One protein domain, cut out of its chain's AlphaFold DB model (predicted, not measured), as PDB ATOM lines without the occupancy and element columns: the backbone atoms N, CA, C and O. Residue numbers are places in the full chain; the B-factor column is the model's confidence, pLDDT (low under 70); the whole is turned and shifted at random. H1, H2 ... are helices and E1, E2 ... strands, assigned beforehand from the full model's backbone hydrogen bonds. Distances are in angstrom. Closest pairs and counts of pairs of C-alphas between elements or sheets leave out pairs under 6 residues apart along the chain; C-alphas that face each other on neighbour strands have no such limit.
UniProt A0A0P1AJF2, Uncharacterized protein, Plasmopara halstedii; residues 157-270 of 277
ATOM      1  N   GLU A 157     -42.635 -15.807 -54.726       82.38
ATOM      2  CA  GLU A 157     -41.446 -15.240 -54.061       82.38
ATOM      3  C   GLU A 157     -41.013 -16.065 -52.822       82.38
ATOM      4  O   GLU A 157     -39.828 -16.224 -52.529       82.38
ATOM      5  N   CYS A 158     -41.974 -16.644 -52.090       74.62
ATOM      6  CA  CYS A 158     -41.705 -17.579 -50.993       74.62
ATOM      7  C   CYS A 158     -41.342 -18.995 -51.477       74.62
ATOM      8  O   CYS A 158     -40.726 -19.737 -50.710       74.62
ATOM      9  N   LYS A 159     -41.679 -19.373 -52.719       76.50
ATOM     10  CA  LYS A 159     -41.147 -20.580 -53.369       76.50
ATOM     11  C   LYS A 159     -39.693 -20.338 -53.785       76.50
ATOM     12  O   LYS A 159     -38.831 -21.077 -53.329       76.50
ATOM     13  N   GLU A 160     -39.384 -19.271 -54.522       77.88
ATOM     14  CA  GLU A 160     -38.009 -18.940 -54.941       77.88
ATOM     15  C   GLU A 160     -37.045 -18.876 -53.744       77.88
ATOM     16  O   GLU A 160     -36.043 -19.590 -53.710       77.88
ATOM     17  N   ARG A 161     -37.412 -18.143 -52.682       79.19
ATOM     18  CA  ARG A 161     -36.612 -18.075 -51.445       79.19
ATOM     19  C   ARG A 161     -36.524 -19.403 -50.673       79.19
ATOM     20  O   ARG A 161     -35.586 -19.572 -49.896       79.19
ATOM     21  N   LYS A 162     -37.460 -20.350 -50.858       75.75
ATOM     22  CA  LYS A 162     -37.312 -21.734 -50.361       75.75
ATOM     23  C   LYS A 162     -36.236 -22.467 -51.165       75.75
ATOM     24  O   LYS A 162     -35.440 -23.171 -50.557       75.75
ATOM     25  N   TRP A 163     -36.211 -22.324 -52.489       77.94
ATOM     26  CA  TRP A 163     -35.254 -23.022 -53.354       77.94
ATOM     27  C   TRP A 163     -33.823 -22.516 -53.122       77.94
ATOM     28  O   TRP A 163     -32.956 -23.335 -52.834       77.94
ATOM     29  N   ASP A 164     -33.611 -21.193 -53.078       80.88
ATOM     30  CA  ASP A 164     -32.320 -20.601 -52.675       80.88
ATOM     31  C   ASP A 164     -31.853 -21.152 -51.307       80.88
ATOM     32  O   ASP A 164     -30.681 -21.469 -51.118       80.88
ATOM     33  N   HIS A 165     -32.772 -21.313 -50.342       77.88
ATOM     34  CA  HIS A 165     -32.442 -21.857 -49.021       77.88
ATOM     35  C   HIS A 165     -32.162 -23.374 -49.031       77.88
ATOM     36  O   HIS A 165     -31.346 -23.842 -48.237       77.88
ATOM     37  N   LEU A 166     -32.804 -24.152 -49.908       77.62
ATOM     38  CA  LEU A 166     -32.524 -25.582 -50.066       77.62
ATOM     39  C   LEU A 166     -31.121 -25.818 -50.635       77.62
ATOM     40  O   LEU A 166     -30.431 -26.710 -50.139       77.62
ATOM     41  N   ASP A 167     -30.684 -24.997 -51.592       78.81
ATOM     42  CA  ASP A 167     -29.313 -25.020 -52.113       78.81
ATOM     43  C   ASP A 167     -28.299 -24.632 -51.014       78.81
ATOM     44  O   ASP A 167     -27.329 -25.360 -50.789       78.81
ATOM     45  N   ASP A 168     -28.584 -23.574 -50.236       79.00
ATOM     46  CA  ASP A 168     -27.826 -23.170 -49.032       79.00
ATOM     47  C   ASP A 168     -27.668 -24.354 -48.043       79.00
ATOM     48  O   ASP A 168     -26.589 -24.583 -47.489       79.00
ATOM     49  N   ILE A 169     -28.728 -25.144 -47.809       78.75
ATOM     50  CA  ILE A 169     -28.676 -26.320 -46.920       78.75
ATOM     51  C   ILE A 169     -27.905 -27.477 -47.574       78.75
ATOM     52  O   ILE A 169     -27.147 -28.159 -46.881       78.75
ATOM     53  N   ALA A 170     -28.064 -27.712 -48.877       75.06
ATOM     54  CA  ALA A 170     -27.353 -28.770 -49.590       75.06
ATOM     55  C   ALA A 170     -25.831 -28.541 -49.586       75.06
ATOM     56  O   ALA A 170     -25.084 -29.482 -49.319       75.06
ATOM     57  N   GLU A 171     -25.367 -27.301 -49.785       77.75
ATOM     58  CA  GLU A 171     -23.938 -26.958 -49.707       77.75
ATOM     59  C   GLU A 171     -23.384 -27.093 -48.274       77.75
ATOM     60  O   GLU A 171     -22.301 -27.644 -48.080       77.75
ATOM     61  N   ASN A 172     -24.130 -26.646 -47.254       75.19
ATOM     62  CA  ASN A 172     -23.636 -26.609 -45.869       75.19
ATOM     63  C   ASN A 172     -23.822 -27.919 -45.074       75.19
ATOM     64  O   ASN A 172     -23.073 -28.168 -44.127       75.19
ATOM     65  N   PHE A 173     -24.812 -28.750 -45.419       66.12
ATOM     66  CA  PHE A 173     -25.174 -29.968 -44.675       66.12
ATOM     67  C   PHE A 173     -25.205 -31.243 -45.539       66.12
ATOM     68  O   PHE A 173     -25.518 -32.317 -45.028       66.12
ATOM     69  N   GLY A 174     -24.881 -31.159 -46.835       68.88
ATOM     70  CA  GLY A 174     -24.741 -32.299 -47.752       68.88
ATOM     71  C   GLY A 174     -26.054 -32.921 -48.245       68.88
ATOM     72  O   GLY A 174     -26.100 -33.431 -49.362       68.88
ATOM     73  N   SER A 175     -27.131 -32.862 -47.456       67.81
ATOM     74  CA  SER A 175     -28.485 -33.230 -47.883       67.81
ATOM     75  C   SER A 175     -29.537 -32.351 -47.209       67.81
ATOM     76  O   SER A 175     -29.676 -32.347 -45.982       67.81
ATOM     77  N   ALA A 176     -30.320 -31.640 -48.024       63.62
ATOM     78  CA  ALA A 176     -31.446 -30.850 -47.540       63.62
ATOM     79  C   ALA A 176     -32.558 -31.728 -46.936       63.62
ATOM     80  O   ALA A 176     -33.136 -31.353 -45.915       63.62
ATOM     81  N   GLU A 177     -32.798 -32.921 -47.495       64.94
ATOM     82  CA  GLU A 177     -33.764 -33.890 -46.956       64.94
ATOM     83  C   GLU A 177     -33.430 -34.259 -45.504       64.94
ATOM     84  O   GLU A 177     -34.270 -34.127 -44.614       64.94
ATOM     85  N   GLU A 178     -32.192 -34.693 -45.244       68.25
ATOM     86  CA  GLU A 178     -31.785 -35.186 -43.922       68.25
ATOM     87  C   GLU A 178     -31.840 -34.079 -42.859       68.25
ATOM     88  O   GLU A 178     -32.307 -34.318 -41.741       68.25
ATOM     89  N   HIS A 179     -31.470 -32.846 -43.223       68.56
ATOM     90  CA  HIS A 179     -31.598 -31.690 -42.337       68.56
ATOM     91  C   HIS A 179     -33.066 -31.371 -42.002       68.56
ATOM     92  O   HIS A 179     -33.394 -31.120 -40.838       68.56
ATOM     93  N   ILE A 180     -33.973 -31.415 -42.986       71.94
ATOM     94  CA  ILE A 180     -35.410 -31.148 -42.787       71.94
ATOM     95  C   ILE A 180     -36.059 -32.244 -41.931       71.94
ATOM     96  O   ILE A 180     -36.760 -31.933 -40.964       71.94
ATOM     97  N   PHE A 181     -35.770 -33.524 -42.194       66.06
ATOM     98  CA  PHE A 181     -36.255 -34.625 -41.354       66.06
ATOM     99  C   PHE A 181     -35.766 -34.496 -39.901       66.06
ATOM    100  O   PHE A 181     -36.559 -34.631 -38.966       66.06
ATOM    101  N   ALA A 182     -34.482 -34.181 -39.693       63.69
ATOM    102  CA  ALA A 182     -33.893 -34.049 -38.361       63.69
ATOM    103  C   ALA A 182     -34.400 -32.830 -37.568       63.69
ATOM    104  O   ALA A 182     -34.393 -32.854 -36.333       63.69
ATOM    105  N   THR A 183     -34.833 -31.760 -38.242       63.31
ATOM    106  CA  THR A 183     -35.274 -30.510 -37.602       63.31
ATOM    107  C   THR A 183     -36.788 -30.423 -37.432       63.31
ATOM    108  O   THR A 183     -37.234 -30.153 -36.310       63.31
ATOM    109  N   THR A 184     -37.554 -30.676 -38.498       62.00
ATOM    110  CA  THR A 184     -38.999 -30.404 -38.606       62.00
ATOM    111  C   THR A 184     -39.876 -31.609 -38.249       62.00
ATOM    112  O   THR A 184     -40.850 -31.449 -37.519       62.00
ATOM    113  N   LEU A 185     -39.538 -32.825 -38.696       63.44
ATOM    114  CA  LEU A 185     -40.433 -34.001 -38.642       63.44
ATOM    115  C   LEU A 185     -40.153 -34.948 -37.454       63.44
ATOM    116  O   LEU A 185     -40.159 -36.175 -37.565       63.44
ATOM    117  N   LYS A 186     -39.906 -34.384 -36.267       70.25
ATOM    118  CA  LYS A 186     -39.516 -35.141 -35.062       70.25
ATOM    119  C   LYS A 186     -40.655 -36.014 -34.516       70.25
ATOM    120  O   LYS A 186     -41.447 -35.560 -33.697       70.25
ATOM    121  N   GLY A 187     -40.669 -37.287 -34.910       75.38
ATOM    122  CA  GLY A 187     -41.682 -38.273 -34.501       75.38
ATOM    123  C   GLY A 187     -42.843 -38.431 -35.488       75.38
ATOM    124  O   GLY A 187     -43.821 -39.098 -35.160       75.38
ATOM    125  N   ILE A 188     -42.731 -37.839 -36.684       84.00
ATOM    126  CA  ILE A 188     -43.664 -38.036 -37.798       84.00
ATOM    127  C   ILE A 188     -42.889 -38.675 -38.950       84.00
ATOM    128  O   ILE A 188     -41.913 -38.105 -39.433       84.00
ATOM    129  N   GLU A 189     -43.324 -39.845 -39.408       85.38
ATOM    130  CA  GLU A 189     -42.826 -40.441 -40.648       85.38
ATOM    131  C   GLU A 189     -43.727 -40.059 -41.826       85.38
ATOM    132  O   GLU A 189     -44.952 -40.155 -41.737       85.38
ATOM    133  N   HIS A 190     -43.107 -39.666 -42.939       85.81
ATOM    134  CA  HIS A 190     -43.766 -39.394 -44.218       85.81
ATOM    135  C   HIS A 190     -43.603 -40.593 -45.155       85.81
ATOM    136  O   HIS A 190     -42.504 -41.123 -45.323       85.81
ATOM    137  N   TRP A 191     -44.715 -41.044 -45.722       87.25
ATOM    138  CA  TRP A 191     -44.824 -42.198 -46.608       87.25
ATOM    139  C   TRP A 191     -45.732 -41.836 -47.796       87.25
ATOM    140  O   TRP A 191     -46.523 -40.896 -47.716       87.25
ATOM    141  N   THR A 192     -45.683 -42.617 -48.878       86.38
ATOM    142  CA  THR A 192     -46.592 -42.447 -50.026       86.38
ATOM    143  C   THR A 192     -47.339 -43.747 -50.307       86.38
ATOM    144  O   THR A 192     -46.734 -44.805 -50.500       86.38
ATOM    145  N   LEU A 193     -48.670 -43.675 -50.323       87.00
ATOM    146  CA  LEU A 193     -49.545 -44.754 -50.774       87.00
ATOM    147  C   LEU A 193     -49.724 -44.629 -52.288       87.00
ATOM    148  O   LEU A 193     -50.131 -43.565 -52.738       87.00
ATOM    149  N   TRP A 194     -49.468 -45.698 -53.048       86.06
ATOM    150  CA  TRP A 194     -49.647 -45.733 -54.503       86.06
ATOM    151  C   TRP A 194     -50.759 -46.709 -54.903       86.06
ATOM    152  O   TRP A 194     -50.875 -47.806 -54.343       86.06
ATOM    153  N   HIS A 195     -51.553 -46.335 -55.906       83.00
ATOM    154  CA  HIS A 195     -52.613 -47.175 -56.462       83.00
ATOM    155  C   HIS A 195     -52.684 -47.048 -57.993       83.00
ATOM    156  O   HIS A 195     -52.338 -46.015 -58.552       83.00
ATOM    157  N   ILE A 196     -53.119 -48.108 -58.686       81.75
ATOM    158  CA  ILE A 196     -53.236 -48.119 -60.168       81.75
ATOM    159  C   ILE A 196     -54.591 -47.548 -60.638       81.75
ATOM    160  O   ILE A 196     -54.770 -47.212 -61.801       81.75
ATOM    161  N   LYS A 197     -55.556 -47.440 -59.722       85.19
ATOM    162  CA  LYS A 197     -56.845 -46.753 -59.906       85.19
ATOM    163  C   LYS A 197     -56.939 -45.604 -58.911       85.19
ATOM    164  O   LYS A 197     -56.315 -45.698 -57.858       85.19
ATOM    165  N   ASP A 198     -57.806 -44.636 -59.137       85.75
ATOM    166  CA  ASP A 198     -58.131 -43.678 -58.082       85.75
ATOM    167  C   ASP A 198     -58.833 -44.358 -56.898       85.75
ATOM    168  O   ASP A 198     -59.620 -45.299 -57.069       85.75
ATOM    169  N   LEU A 199     -58.526 -43.897 -55.685       85.19
ATOM    170  CA  LEU A 199     -59.222 -44.280 -54.459       85.19
ATOM    171  C   LEU A 199     -59.948 -43.063 -53.897       85.19
ATOM    172  O   LEU A 199     -59.378 -41.978 -53.818       85.19
ATOM    173  N   ASN A 200     -61.185 -43.254 -53.442       88.50
ATOM    174  CA  ASN A 200     -61.868 -42.239 -52.648       88.50
ATOM    175  C   ASN A 200     -61.354 -42.227 -51.195       88.50
ATOM    176  O   ASN A 200     -60.646 -43.132 -50.737       88.50
ATOM    177  N   HIS A 201     -61.767 -41.199 -50.460       89.06
ATOM    178  CA  HIS A 201     -61.421 -40.978 -49.060       89.06
ATOM    179  C   HIS A 201     -61.702 -42.199 -48.165       89.06
ATOM    180  O   HIS A 201     -60.899 -42.543 -47.295       89.06
ATOM    181  N   GLU A 202     -62.822 -42.882 -48.399       89.88
ATOM    182  CA  GLU A 202     -63.277 -44.045 -47.638       89.88
ATOM    183  C   GLU A 202     -62.349 -45.246 -47.842       89.88
ATOM    184  O   GLU A 202     -61.951 -45.881 -46.864       89.88
ATOM    185  N   LEU A 203     -61.958 -45.530 -49.090       89.56
ATOM    186  CA  LEU A 203     -61.043 -46.621 -49.424       89.56
ATOM    187  C   LEU A 203     -59.619 -46.338 -48.934       89.56
ATOM    188  O   LEU A 203     -59.001 -47.232 -48.356       89.56
ATOM    189  N   VAL A 204     -59.116 -45.103 -49.083       89.19
ATOM    190  CA  VAL A 204     -57.822 -44.694 -48.500       89.19
ATOM    191  C   VAL A 204     -57.845 -44.893 -46.984       89.19
ATOM    192  O   VAL A 204     -56.941 -45.518 -46.427       89.19
ATOM    193  N   LYS A 205     -58.905 -44.428 -46.308       91.38
ATOM    194  CA  LYS A 205     -59.062 -44.579 -44.858       91.38
ATOM    195  C   LYS A 205     -59.103 -46.048 -44.435       91.38
ATOM    196  O   LYS A 205     -58.313 -46.447 -43.582       91.38
ATOM    197  N   GLN A 206     -59.989 -46.847 -45.030       88.50
ATOM    198  CA  GLN A 206     -60.146 -48.262 -44.695       88.50
ATOM    199  C   GLN A 206     -58.841 -49.032 -44.922       88.50
ATOM    200  O   GLN A 206     -58.448 -49.837 -44.074       88.50
ATOM    201  N   TYR A 207     -58.156 -48.775 -46.038       87.88
ATOM    202  CA  TYR A 207     -56.907 -49.443 -46.370       87.88
ATOM    203  C   TYR A 207     -55.780 -49.082 -45.395       87.88
ATOM    204  O   TYR A 207     -55.130 -49.981 -44.859       87.88
ATOM    205  N   VAL A 208     -55.576 -47.790 -45.109       89.69
ATOM    206  CA  VAL A 208     -54.524 -47.349 -44.183       89.69
ATOM    207  C   VAL A 208     -54.809 -47.824 -42.756       89.69
ATOM    208  O   VAL A 208     -53.900 -48.340 -42.112       89.69
ATOM    209  N   GLU A 209     -56.048 -47.740 -42.260       90.25
ATOM    210  CA  GLU A 209     -56.376 -48.225 -40.909       90.25
ATOM    211  C   GLU A 209     -56.159 -49.738 -40.778       90.25
ATOM    212  O   GLU A 209     -55.486 -50.164 -39.837       90.25
ATOM    213  N   SER A 210     -56.595 -50.524 -41.770       88.62
ATOM    214  CA  SER A 210     -56.348 -51.975 -41.821       88.62
ATOM    215  C   SER A 210     -54.855 -52.315 -41.900       88.62
ATOM    216  O   SER A 210     -54.401 -53.286 -41.292       88.62
ATOM    217  N   TRP A 211     -54.065 -51.520 -42.634       88.06
ATOM    218  CA  TRP A 211     -52.620 -51.717 -42.719       88.06
ATOM    219  C   TRP A 211     -51.921 -51.415 -41.389       88.06
ATOM    220  O   TRP A 211     -51.064 -52.200 -40.976       88.06
ATOM    221  N   ILE A 212     -52.300 -50.328 -40.702       88.75
ATOM    222  CA  ILE A 212     -51.761 -49.983 -39.379       88.75
ATOM    223  C   ILE A 212     -52.045 -51.119 -38.389       88.75
ATOM    224  O   ILE A 212     -51.120 -51.553 -37.708       88.75
ATOM    225  N   ASP A 213     -53.273 -51.647 -38.335       87.56
ATOM    226  CA  ASP A 213     -53.617 -52.740 -37.411       87.56
ATOM    227  C   ASP A 213     -52.797 -54.014 -37.652       87.56
ATOM    228  O   ASP A 213     -52.371 -54.663 -36.697       87.56
ATOM    229  N   ALA A 214     -52.520 -54.352 -38.915       85.94
ATOM    230  CA  ALA A 214     -51.759 -55.548 -39.264       85.94
ATOM    231  C   ALA A 214     -50.225 -55.392 -39.161       85.94
ATOM    232  O   ALA A 214     -49.529 -56.398 -39.017       85.94
ATOM    233  N   ASN A 215     -49.676 -54.172 -39.267       83.44
ATOM    234  CA  ASN A 215     -48.228 -53.958 -39.452       83.44
ATOM    235  C   ASN A 215     -47.582 -52.989 -38.453       83.44
ATOM    236  O   ASN A 215     -46.384 -53.105 -38.193       83.44
ATOM    237  N   ALA A 216     -48.336 -52.025 -37.919       85.88
ATOM    238  CA  ALA A 216     -47.809 -50.955 -37.075       85.88
ATOM    239  C   ALA A 216     -48.810 -50.473 -35.996       85.88
ATOM    240  O   ALA A 216     -49.055 -49.270 -35.884       85.88
ATOM    241  N   PRO A 217     -49.380 -51.364 -35.155       87.62
ATOM    242  CA  PRO A 217     -50.415 -51.004 -34.175       87.62
ATOM    243  C   PRO A 217     -49.942 -50.012 -33.091       87.62
ATOM    244  O   PRO A 217     -50.747 -49.509 -32.314       87.62
ATOM    245  N   HIS A 218     -48.639 -49.716 -33.039       85.94
ATOM    246  CA  HIS A 218     -47.998 -48.704 -32.192       85.94
ATOM    247  C   HIS A 218     -47.979 -47.283 -32.789       85.94
ATOM    248  O   HIS A 218     -47.397 -46.391 -32.168       85.94
ATOM    249  N   VAL A 219     -48.565 -47.061 -33.970       89.81
ATOM    250  CA  VAL A 219     -48.839 -45.716 -34.507       89.81
ATOM    251  C   VAL A 219     -49.891 -45.035 -33.634       89.81
ATOM    252  O   VAL A 219     -51.007 -45.530 -33.484       89.81
ATOM    253  N   GLU A 220     -49.542 -43.878 -33.072       89.25
ATOM    254  CA  GLU A 220     -50.415 -43.126 -32.160       89.25
ATOM    255  C   GLU A 220     -51.533 -42.414 -32.927       89.25
ATOM    256  O   GLU A 220     -52.694 -42.419 -32.515       89.25
ATOM    257  N   ARG A 221     -51.164 -41.779 -34.044       91.19
ATOM    258  CA  ARG A 221     -52.050 -41.009 -34.923       91.19
ATOM    259  C   ARG A 221     -51.552 -41.096 -36.354       91.19
ATOM    260  O   ARG A 221     -50.354 -41.232 -36.590       91.19
ATOM    261  N   TRP A 222     -52.452 -40.944 -37.309       93.69
ATOM    262  CA  TRP A 222     -52.104 -40.758 -38.713       93.69
ATOM    263  C   TRP A 222     -52.995 -39.688 -39.345       93.69
ATOM    264  O   TRP A 222     -53.975 -39.260 -38.732       93.69
ATOM    265  N   ASN A 223     -52.646 -39.234 -40.543       93.00
ATOM    266  CA  ASN A 223     -53.542 -38.556 -41.483       93.00
ATOM    267  C   ASN A 223     -52.912 -38.611 -42.887       93.00
ATOM    268  O   ASN A 223     -51.792 -39.108 -43.030       93.00
ATOM    269  N   TYR A 224     -53.603 -38.133 -43.917       91.31
ATOM    270  CA  TYR A 224     -53.032 -38.017 -45.257       91.31
ATOM    271  C   TYR A 224     -53.358 -36.668 -45.904       91.31
ATOM    272  O   TYR A 224     -54.332 -36.013 -45.534       91.31
ATOM    273  N   ASP A 225     -52.514 -36.277 -46.852       87.50
ATOM    274  CA  ASP A 225     -52.727 -35.173 -47.784       87.50
ATOM    275  C   ASP A 225     -53.034 -35.759 -49.171       87.50
ATOM    276  O   ASP A 225     -52.350 -36.680 -49.635       87.50
ATOM    277  N   ASP A 226     -54.105 -35.261 -49.787       73.44
ATOM    278  CA  ASP A 226     -54.590 -35.715 -51.091       73.44
ATOM    279  C   ASP A 226     -53.769 -35.119 -52.248       73.44
ATOM    280  O   ASP A 226     -53.743 -35.712 -53.319       73.44
ATOM    281  N   ASN A 227     -53.085 -33.985 -52.017       71.75
ATOM    282  CA  ASN A 227     -52.328 -33.180 -52.984       71.75
ATOM    283  C   ASN A 227     -52.962 -33.119 -54.399       71.75
ATOM    284  O   ASN A 227     -52.554 -33.872 -55.289       71.75
ATOM    285  N   PRO A 228     -53.947 -32.228 -54.641       67.75
ATOM    286  CA  PRO A 228     -54.639 -32.152 -55.930       67.75
ATOM    287  C   PRO A 228     -53.725 -31.714 -57.089       67.75
ATOM    288  O   PRO A 228     -53.959 -32.114 -58.227       67.75
ATOM    289  N   GLU A 229     -52.660 -30.953 -56.815       65.75
ATOM    290  CA  GLU A 229     -51.621 -30.603 -57.791       65.75
ATOM    291  C   GLU A 229     -50.612 -31.763 -57.916       65.75
ATOM    292  O   GLU A 229     -49.491 -31.738 -57.400       65.75
ATOM    293  N   ARG A 230     -51.049 -32.843 -58.577       67.25
ATOM    294  CA  ARG A 230     -50.262 -34.069 -58.783       67.25
ATOM    295  C   ARG A 230     -49.203 -33.867 -59.872       67.25
ATOM    296  O   ARG A 230     -49.539 -33.682 -61.037       67.25
ATOM    297  N   SER A 231     -47.924 -34.010 -59.525       66.75
ATOM    298  CA  SER A 231     -46.802 -33.972 -60.485       66.75
ATOM    299  C   SER A 231     -46.570 -35.294 -61.238       66.75
ATOM    300  O   SER A 231     -45.697 -35.376 -62.102       66.75
ATOM    301  N   ILE A 232     -47.332 -36.347 -60.913       74.94
ATOM    302  CA  ILE A 232     -47.231 -37.693 -61.498       74.94
ATOM    303  C   ILE A 232     -48.642 -38.233 -61.765       74.94
ATOM    304  O   ILE A 232     -49.456 -38.308 -60.845       74.94
ATOM    305  N   ASP A 233     -48.890 -38.669 -63.003       81.25
ATOM    306  CA  ASP A 233     -50.158 -39.238 -63.499       81.25
ATOM    307  C   ASP A 233     -50.366 -40.708 -63.066       81.25
ATOM    308  O   ASP A 233     -50.488 -41.633 -63.866       81.25
ATOM    309  N   ILE A 234     -50.296 -40.942 -61.753       81.94
ATOM    310  CA  ILE A 234     -50.613 -42.205 -61.068       81.94
ATOM    311  C   ILE A 234     -51.197 -41.818 -59.709       81.94
ATOM    312  O   ILE A 234     -50.617 -40.967 -59.033       81.94
ATOM    313  N   PHE A 235     -52.289 -42.447 -59.262       84.81
ATOM    314  CA  PHE A 235     -52.872 -42.141 -57.952       84.81
ATOM    315  C   PHE A 235     -51.853 -42.349 -56.819       84.81
ATOM    316  O   PHE A 235     -51.366 -43.463 -56.586       84.81
ATOM    317  N   HIS A 236     -51.560 -41.270 -56.090       86.81
ATOM    318  CA  HIS A 236     -50.658 -41.278 -54.948       86.81
ATOM    319  C   HIS A 236     -51.108 -40.291 -53.870       86.81
ATOM    320  O   HIS A 236     -51.428 -39.150 -54.177       86.81
ATOM    321  N   VAL A 237     -51.090 -40.704 -52.601       88.06
ATOM    322  CA  VAL A 237     -51.393 -39.807 -51.469       88.06
ATOM    323  C   VAL A 237     -50.295 -39.847 -50.415       88.06
ATOM    324  O   VAL A 237     -49.700 -40.898 -50.144       88.06
ATOM    325  N   HIS A 238     -50.018 -38.690 -49.819       88.94
ATOM    326  CA  HIS A 238     -48.957 -38.523 -48.833       88.94
ATOM    327  C   HIS A 238     -49.493 -38.829 -47.440       88.94
ATOM    328  O   HIS A 238     -50.280 -38.070 -46.880       88.94
ATOM    329  N   VAL A 239     -49.077 -39.963 -46.880       89.88
ATOM    330  CA  VAL A 239     -49.547 -40.455 -45.583       89.88
ATOM    331  C   VAL A 239     -48.518 -40.117 -44.510       89.88
ATOM    332  O   VAL A 239     -47.325 -40.389 -44.661       89.88
ATOM    333  N   TYR A 240     -48.988 -39.537 -43.412       89.81
ATOM    334  CA  TYR A 240     -48.170 -39.111 -42.284       89.81
ATOM    335  C   TYR A 240     -48.538 -39.927 -41.045       89.81
ATOM    336  O   TYR A 240     -49.705 -39.981 -40.651       89.81
ATOM    337  N   PHE A 241     -47.541 -40.545 -40.414       90.25
ATOM    338  CA  PHE A 241     -47.710 -41.398 -39.236       90.25
ATOM    339  C   PHE A 241     -46.958 -40.816 -38.036       90.25
ATOM    340  O   PHE A 241     -45.736 -40.678 -38.075       90.25
ATOM    341  N   GLN A 242     -47.669 -40.513 -36.949       89.06
ATOM    342  CA  GLN A 242     -47.077 -40.128 -35.668       89.06
ATOM    343  C   GLN A 242     -46.728 -41.380 -34.854       89.06
ATOM    344  O   GLN A 242     -47.581 -42.245 -34.624       89.06
ATOM    345  N   VAL A 243     -45.486 -41.454 -34.373       87.81
ATOM    346  CA  VAL A 243     -44.973 -42.596 -33.602       87.81
ATOM    347  C   VAL A 243     -44.257 -42.122 -32.337       87.81
ATOM    348  O   VAL A 243     -43.519 -41.135 -32.355       87.81
ATOM    349  N   ALA A 244     -44.428 -42.870 -31.243       84.38
ATOM    350  CA  ALA A 244     -43.738 -42.636 -29.979       84.38
ATOM    351  C   ALA A 244     -42.215 -42.462 -30.162       84.38
ATOM    352  O   ALA A 244     -41.552 -43.256 -30.837       84.38
ATOM    353  N   LYS A 245     -41.645 -41.441 -29.508       79.56
ATOM    354  CA  LYS A 245     -40.234 -41.036 -29.641       79.56
ATOM    355  C   LYS A 245     -39.266 -42.221 -29.497       79.56
ATOM    356  O   LYS A 245     -39.182 -42.839 -28.439       79.56
ATOM    357  N   GLY A 246     -38.471 -42.469 -30.541       75.69
ATOM    358  CA  GLY A 246     -37.473 -43.546 -30.577       75.69
ATOM    359  C   GLY A 246     -37.971 -44.870 -31.166       75.69
ATOM    360  O   GLY A 246     -37.185 -45.807 -31.268       75.69
ATOM    361  N   ARG A 247     -39.240 -44.949 -31.588       80.56
ATOM    362  CA  ARG A 247     -39.764 -46.012 -32.456       80.56
ATOM    363  C   ARG A 247     -39.895 -45.511 -33.896       80.56
ATOM    364  O   ARG A 247     -39.899 -44.309 -34.141       80.56
ATOM    365  N   THR A 248     -40.021 -46.454 -34.822       82.25
ATOM    366  CA  THR A 248     -40.315 -46.233 -36.247       82.25
ATOM    367  C   THR A 248     -41.585 -46.990 -36.637       82.25
ATOM    368  O   THR A 248     -41.953 -47.944 -35.946       82.25
ATOM    369  N   VAL A 249     -42.277 -46.600 -37.713       81.81
ATOM    370  CA  VAL A 249     -43.517 -47.276 -38.158       81.81
ATOM    371  C   VAL A 249     -43.217 -48.732 -38.530       81.81
ATOM    372  O   VAL A 249     -43.907 -49.638 -38.070       81.81
ATOM    373  N   LEU A 250     -42.118 -48.981 -39.253       79.38
ATOM    374  CA  LEU A 250     -41.521 -50.316 -39.333       79.38
ATOM    375  C   LEU A 250     -40.662 -50.578 -38.095       79.38
ATOM    376  O   LEU A 250     -39.546 -50.065 -37.985       79.38
ATOM    377  N   LEU A 251     -41.156 -51.426 -37.196       63.03
ATOM    378  CA  LEU A 251     -40.314 -52.101 -36.210       63.03
ATOM    379  C   LEU A 251     -39.536 -53.231 -36.905       63.03
ATOM    380  O   LEU A 251     -40.062 -53.917 -37.782       63.03
ATOM    381  N   ASP A 252     -38.257 -53.362 -36.552       48.47
ATOM    382  CA  ASP A 252     -37.273 -54.373 -36.981       48.47
ATOM    383  C   ASP A 252     -37.008 -54.575 -38.493       48.47
ATOM    384  O   ASP A 252     -35.982 -55.149 -38.858       48.47
ATOM    385  N   ARG A 253     -37.811 -54.016 -39.408       53.94
ATOM    386  CA  ARG A 253     -37.595 -54.101 -40.871       53.94
ATOM    387  C   ARG A 253     -36.814 -52.917 -41.454       53.94
ATOM    388  O   ARG A 253     -37.273 -52.231 -42.367       53.94
ATOM    389  N   LYS A 254     -35.590 -52.685 -40.968       42.44
ATOM    390  CA  LYS A 254     -34.663 -51.687 -41.546       42.44
ATOM    391  C   LYS A 254     -34.070 -52.142 -42.893       42.44
ATOM    392  O   LYS A 254     -32.886 -52.463 -42.967       42.44
ATOM    393  N   GLY A 255     -34.853 -52.092 -43.974       44.25
ATOM    394  CA  GLY A 255     -34.294 -52.152 -45.335       44.25
ATOM    395  C   GLY A 255     -35.192 -52.688 -46.449       44.25
ATOM    396  O   GLY A 255     -34.866 -52.471 -47.612       44.25
ATOM    397  N   GLU A 256     -36.305 -53.349 -46.131       43.00
ATOM    398  CA  GLU A 256     -37.188 -53.947 -47.140       43.00
ATOM    399  C   GLU A 256     -38.404 -53.060 -47.425       43.00
ATOM    400  O   GLU A 256     -39.180 -52.742 -46.522       43.00
ATOM    401  N   ALA A 257     -38.607 -52.696 -48.695       46.72
ATOM    402  CA  ALA A 257     -39.860 -52.096 -49.142       46.72
ATOM    403  C   ALA A 257     -40.967 -53.162 -49.079       46.72
ATOM    404  O   ALA A 257     -40.954 -54.137 -49.833       46.72
ATOM    405  N   MET A 258     -41.906 -53.001 -48.144       44.22
ATOM    406  CA  MET A 258     -42.909 -54.017 -47.817       44.22
ATOM    407  C   MET A 258     -44.011 -54.103 -48.887       44.22
ATOM    408  O   MET A 258     -45.110 -53.577 -48.719       44.22
ATOM    409  N   ARG A 259     -43.723 -54.811 -49.984       46.22
ATOM    410  CA  ARG A 259     -44.656 -55.055 -51.094       46.22
ATOM    411  C   ARG A 259     -45.817 -55.968 -50.671       46.22
ATOM    412  O   ARG A 259     -45.812 -57.168 -50.957       46.22
ATOM    413  N   TRP A 260     -46.823 -55.392 -50.011       44.97
ATOM    414  CA  TRP A 260     -48.080 -56.063 -49.665       44.97
ATOM    415  C   TRP A 260     -48.778 -56.569 -50.927       44.97
ATOM    416  O   TRP A 260     -49.470 -55.836 -51.622       44.97
ATOM    417  N   SER A 261     -48.570 -57.847 -51.232       38.59
ATOM    418  CA  SER A 261     -49.036 -58.472 -52.468       38.59
ATOM    419  C   SER A 261     -50.477 -58.957 -52.309       38.59
ATOM    420  O   SER A 261     -50.749 -60.155 -52.325       38.59
ATOM    421  N   SER A 262     -51.402 -58.009 -52.133       40.47
ATOM    422  CA  SER A 262     -52.824 -58.282 -52.346       40.47
ATOM    423  C   SER A 262     -53.023 -58.737 -53.803       40.47
ATOM    424  O   SER A 262     -52.402 -58.138 -54.686       40.47
ATOM    425  N   PRO A 263     -53.876 -59.740 -54.103       40.75
ATOM    426  CA  PRO A 263     -54.091 -60.222 -55.474       40.75
ATOM    427  C   PRO A 263     -54.573 -59.153 -56.469       40.75
ATOM    428  O   PRO A 263     -54.512 -59.372 -57.676       40.75
ATOM    429  N   SER A 264     -55.015 -57.996 -55.966       44.81
ATOM    430  CA  SER A 264     -55.455 -56.848 -56.751       44.81
ATOM    431  C   SER A 264     -54.659 -55.584 -56.401       44.81
ATOM    432  O   SER A 264     -55.026 -54.842 -55.496       44.81
ATOM    433  N   SER A 265     -53.644 -55.281 -57.217       47.59
ATOM    434  CA  SER A 265     -53.354 -53.903 -57.660       47.59
ATOM    435  C   SER A 265     -52.887 -52.851 -56.623       47.59
ATOM    436  O   SER A 265     -52.984 -51.655 -56.911       47.59
ATOM    437  N   LEU A 266     -52.366 -53.248 -55.457       46.28
ATOM    438  CA  LEU A 266     -52.087 -52.329 -54.339       46.28
ATOM    439  C   LEU A 266     -50.628 -52.367 -53.864       46.28
ATOM    440  O   LEU A 266     -50.134 -53.443 -53.534       46.28
ATOM    441  N   PHE A 267     -49.960 -51.209 -53.761       51.75
ATOM    442  CA  PHE A 267     -48.586 -51.120 -53.250       51.75
ATOM    443  C   PHE A 267     -48.371 -49.901 -52.340       51.75
ATOM    444  O   PHE A 267     -48.265 -48.764 -52.796       51.75
ATOM    445  N   ILE A 268     -48.179 -50.148 -51.042       49.41
ATOM    446  CA  ILE A 268     -47.448 -49.200 -50.197       49.41
ATOM    447  C   ILE A 268     -45.962 -49.364 -50.518       49.41
ATOM    448  O   ILE A 268     -45.373 -50.406 -50.224       49.41
ATOM    449  N   GLN A 269     -45.354 -48.335 -51.106       49.31
ATOM    450  CA  GLN A 269     -43.911 -48.269 -51.298       49.31
ATOM    451  C   GLN A 269     -43.339 -47.093 -50.511       49.31
ATOM    452  O   GLN A 269     -43.711 -45.941 -50.702       49.31
ATOM    453  N   MET A 270     -42.362 -47.400 -49.668       43.19
ATOM    454  CA  MET A 270     -41.437 -46.422 -49.105       43.19
ATOM    455  C   MET A 270     -40.164 -46.443 -49.965       43.19
ATOM    456  O   MET A 270     -39.880 -47.427 -50.649       43.19
TER     457      MET A 270
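What this domain is: This is residues 157 to 270 of the 277 residues of an uncharacterized protein of Plasmopara halstedii (UniProt A0A0P1AJF2). A strongly twisted antiparallel sheet of four strands, E2 E3 E1 E4 in order across it, has one helix, H3, packed slantwise over one face, while H1 and H2 form an L-shaped arm off to one side of this body. Residues 157 to 164 of H1 stick out free at the far end of the arm. The printed part has 114 residues with three named helices and four named strands, in the order H1 H2 E1 H3 E2 E3 E4, and its class is mixed, helices and strands. It is only just loose, close to compact, with a radius of gyration of the C-alphas of 16.2 A, and it spans 45 by 34 by 23 A.

How they stand to each other: H1, residues 157 to 173, and H2, residues 176 to 183, touch only at the corner by their link, about perpendicular at 89 degrees; their closest C-alphas are those of Ala 170 and Ala 176, 5.0 A apart, and H1 touches H2 with residues 166 to 173 alone. E1, residues 188 to 195, and E3, residues 236 to 243, are the inner strands, antiparallel neighbours at 150 degrees, with N 191 and O 239 within hydrogen-bond range at 2.9 A. H1 and H2 are not on the sheet. H3, residues 201 to 215, is on it at a height over the sheet of 7.2 A, only just over E3, with 3 of its C-alphas falling there; on the local plane it runs slantwise to E3 at 42 degrees. H3 on one face of the sheet makes two layers, a helix layer and a sheet layer. E2, residues 219 to 225, is an edge strand and forms a hairpin with E3, antiparallel at 155 degrees; N 223 and O 240 are 3.0 A apart. The closest C-alphas of H3 and E2 are those of Ile 212 and Val 219, 7.1 A apart. E1, H3 and E2 form a split strand-helix-strand unit, two strands running the same way with E3 between them, and its crossover is right-handed. E4, residues 266 to 269, is the other edge strand, antiparallel to E1 at 146 degrees, with N 194 and O 267 at 3.3 A. In H1, H2 and H3 every O i to N i+4 pair is within hydrogen-bond range.

Where its parts are: H1 begins at C-alpha 157, (-41.446, -15.240, -54.061), and is 23.9 A long; H2 is 10.7 A. E1 is 22.6 A, H3 20.9 A, E2 17.4 A and E3 22.1 A. E4 is 9.6 A and ends at C-alpha 269, (-43.911, -48.269, -51.298).

The domain as a whole: The C-alphas of Glu 157 and Pro 263 are the two farthest apart, 46.7 A. The printed part has no cut. The link from E3 to E4, residues 244 to 265, is long. Mean pLDDT of the printed part is 74.8; residues 173 to 179, 181 to 185, 228 to 231 and 251 to 270 are under 70.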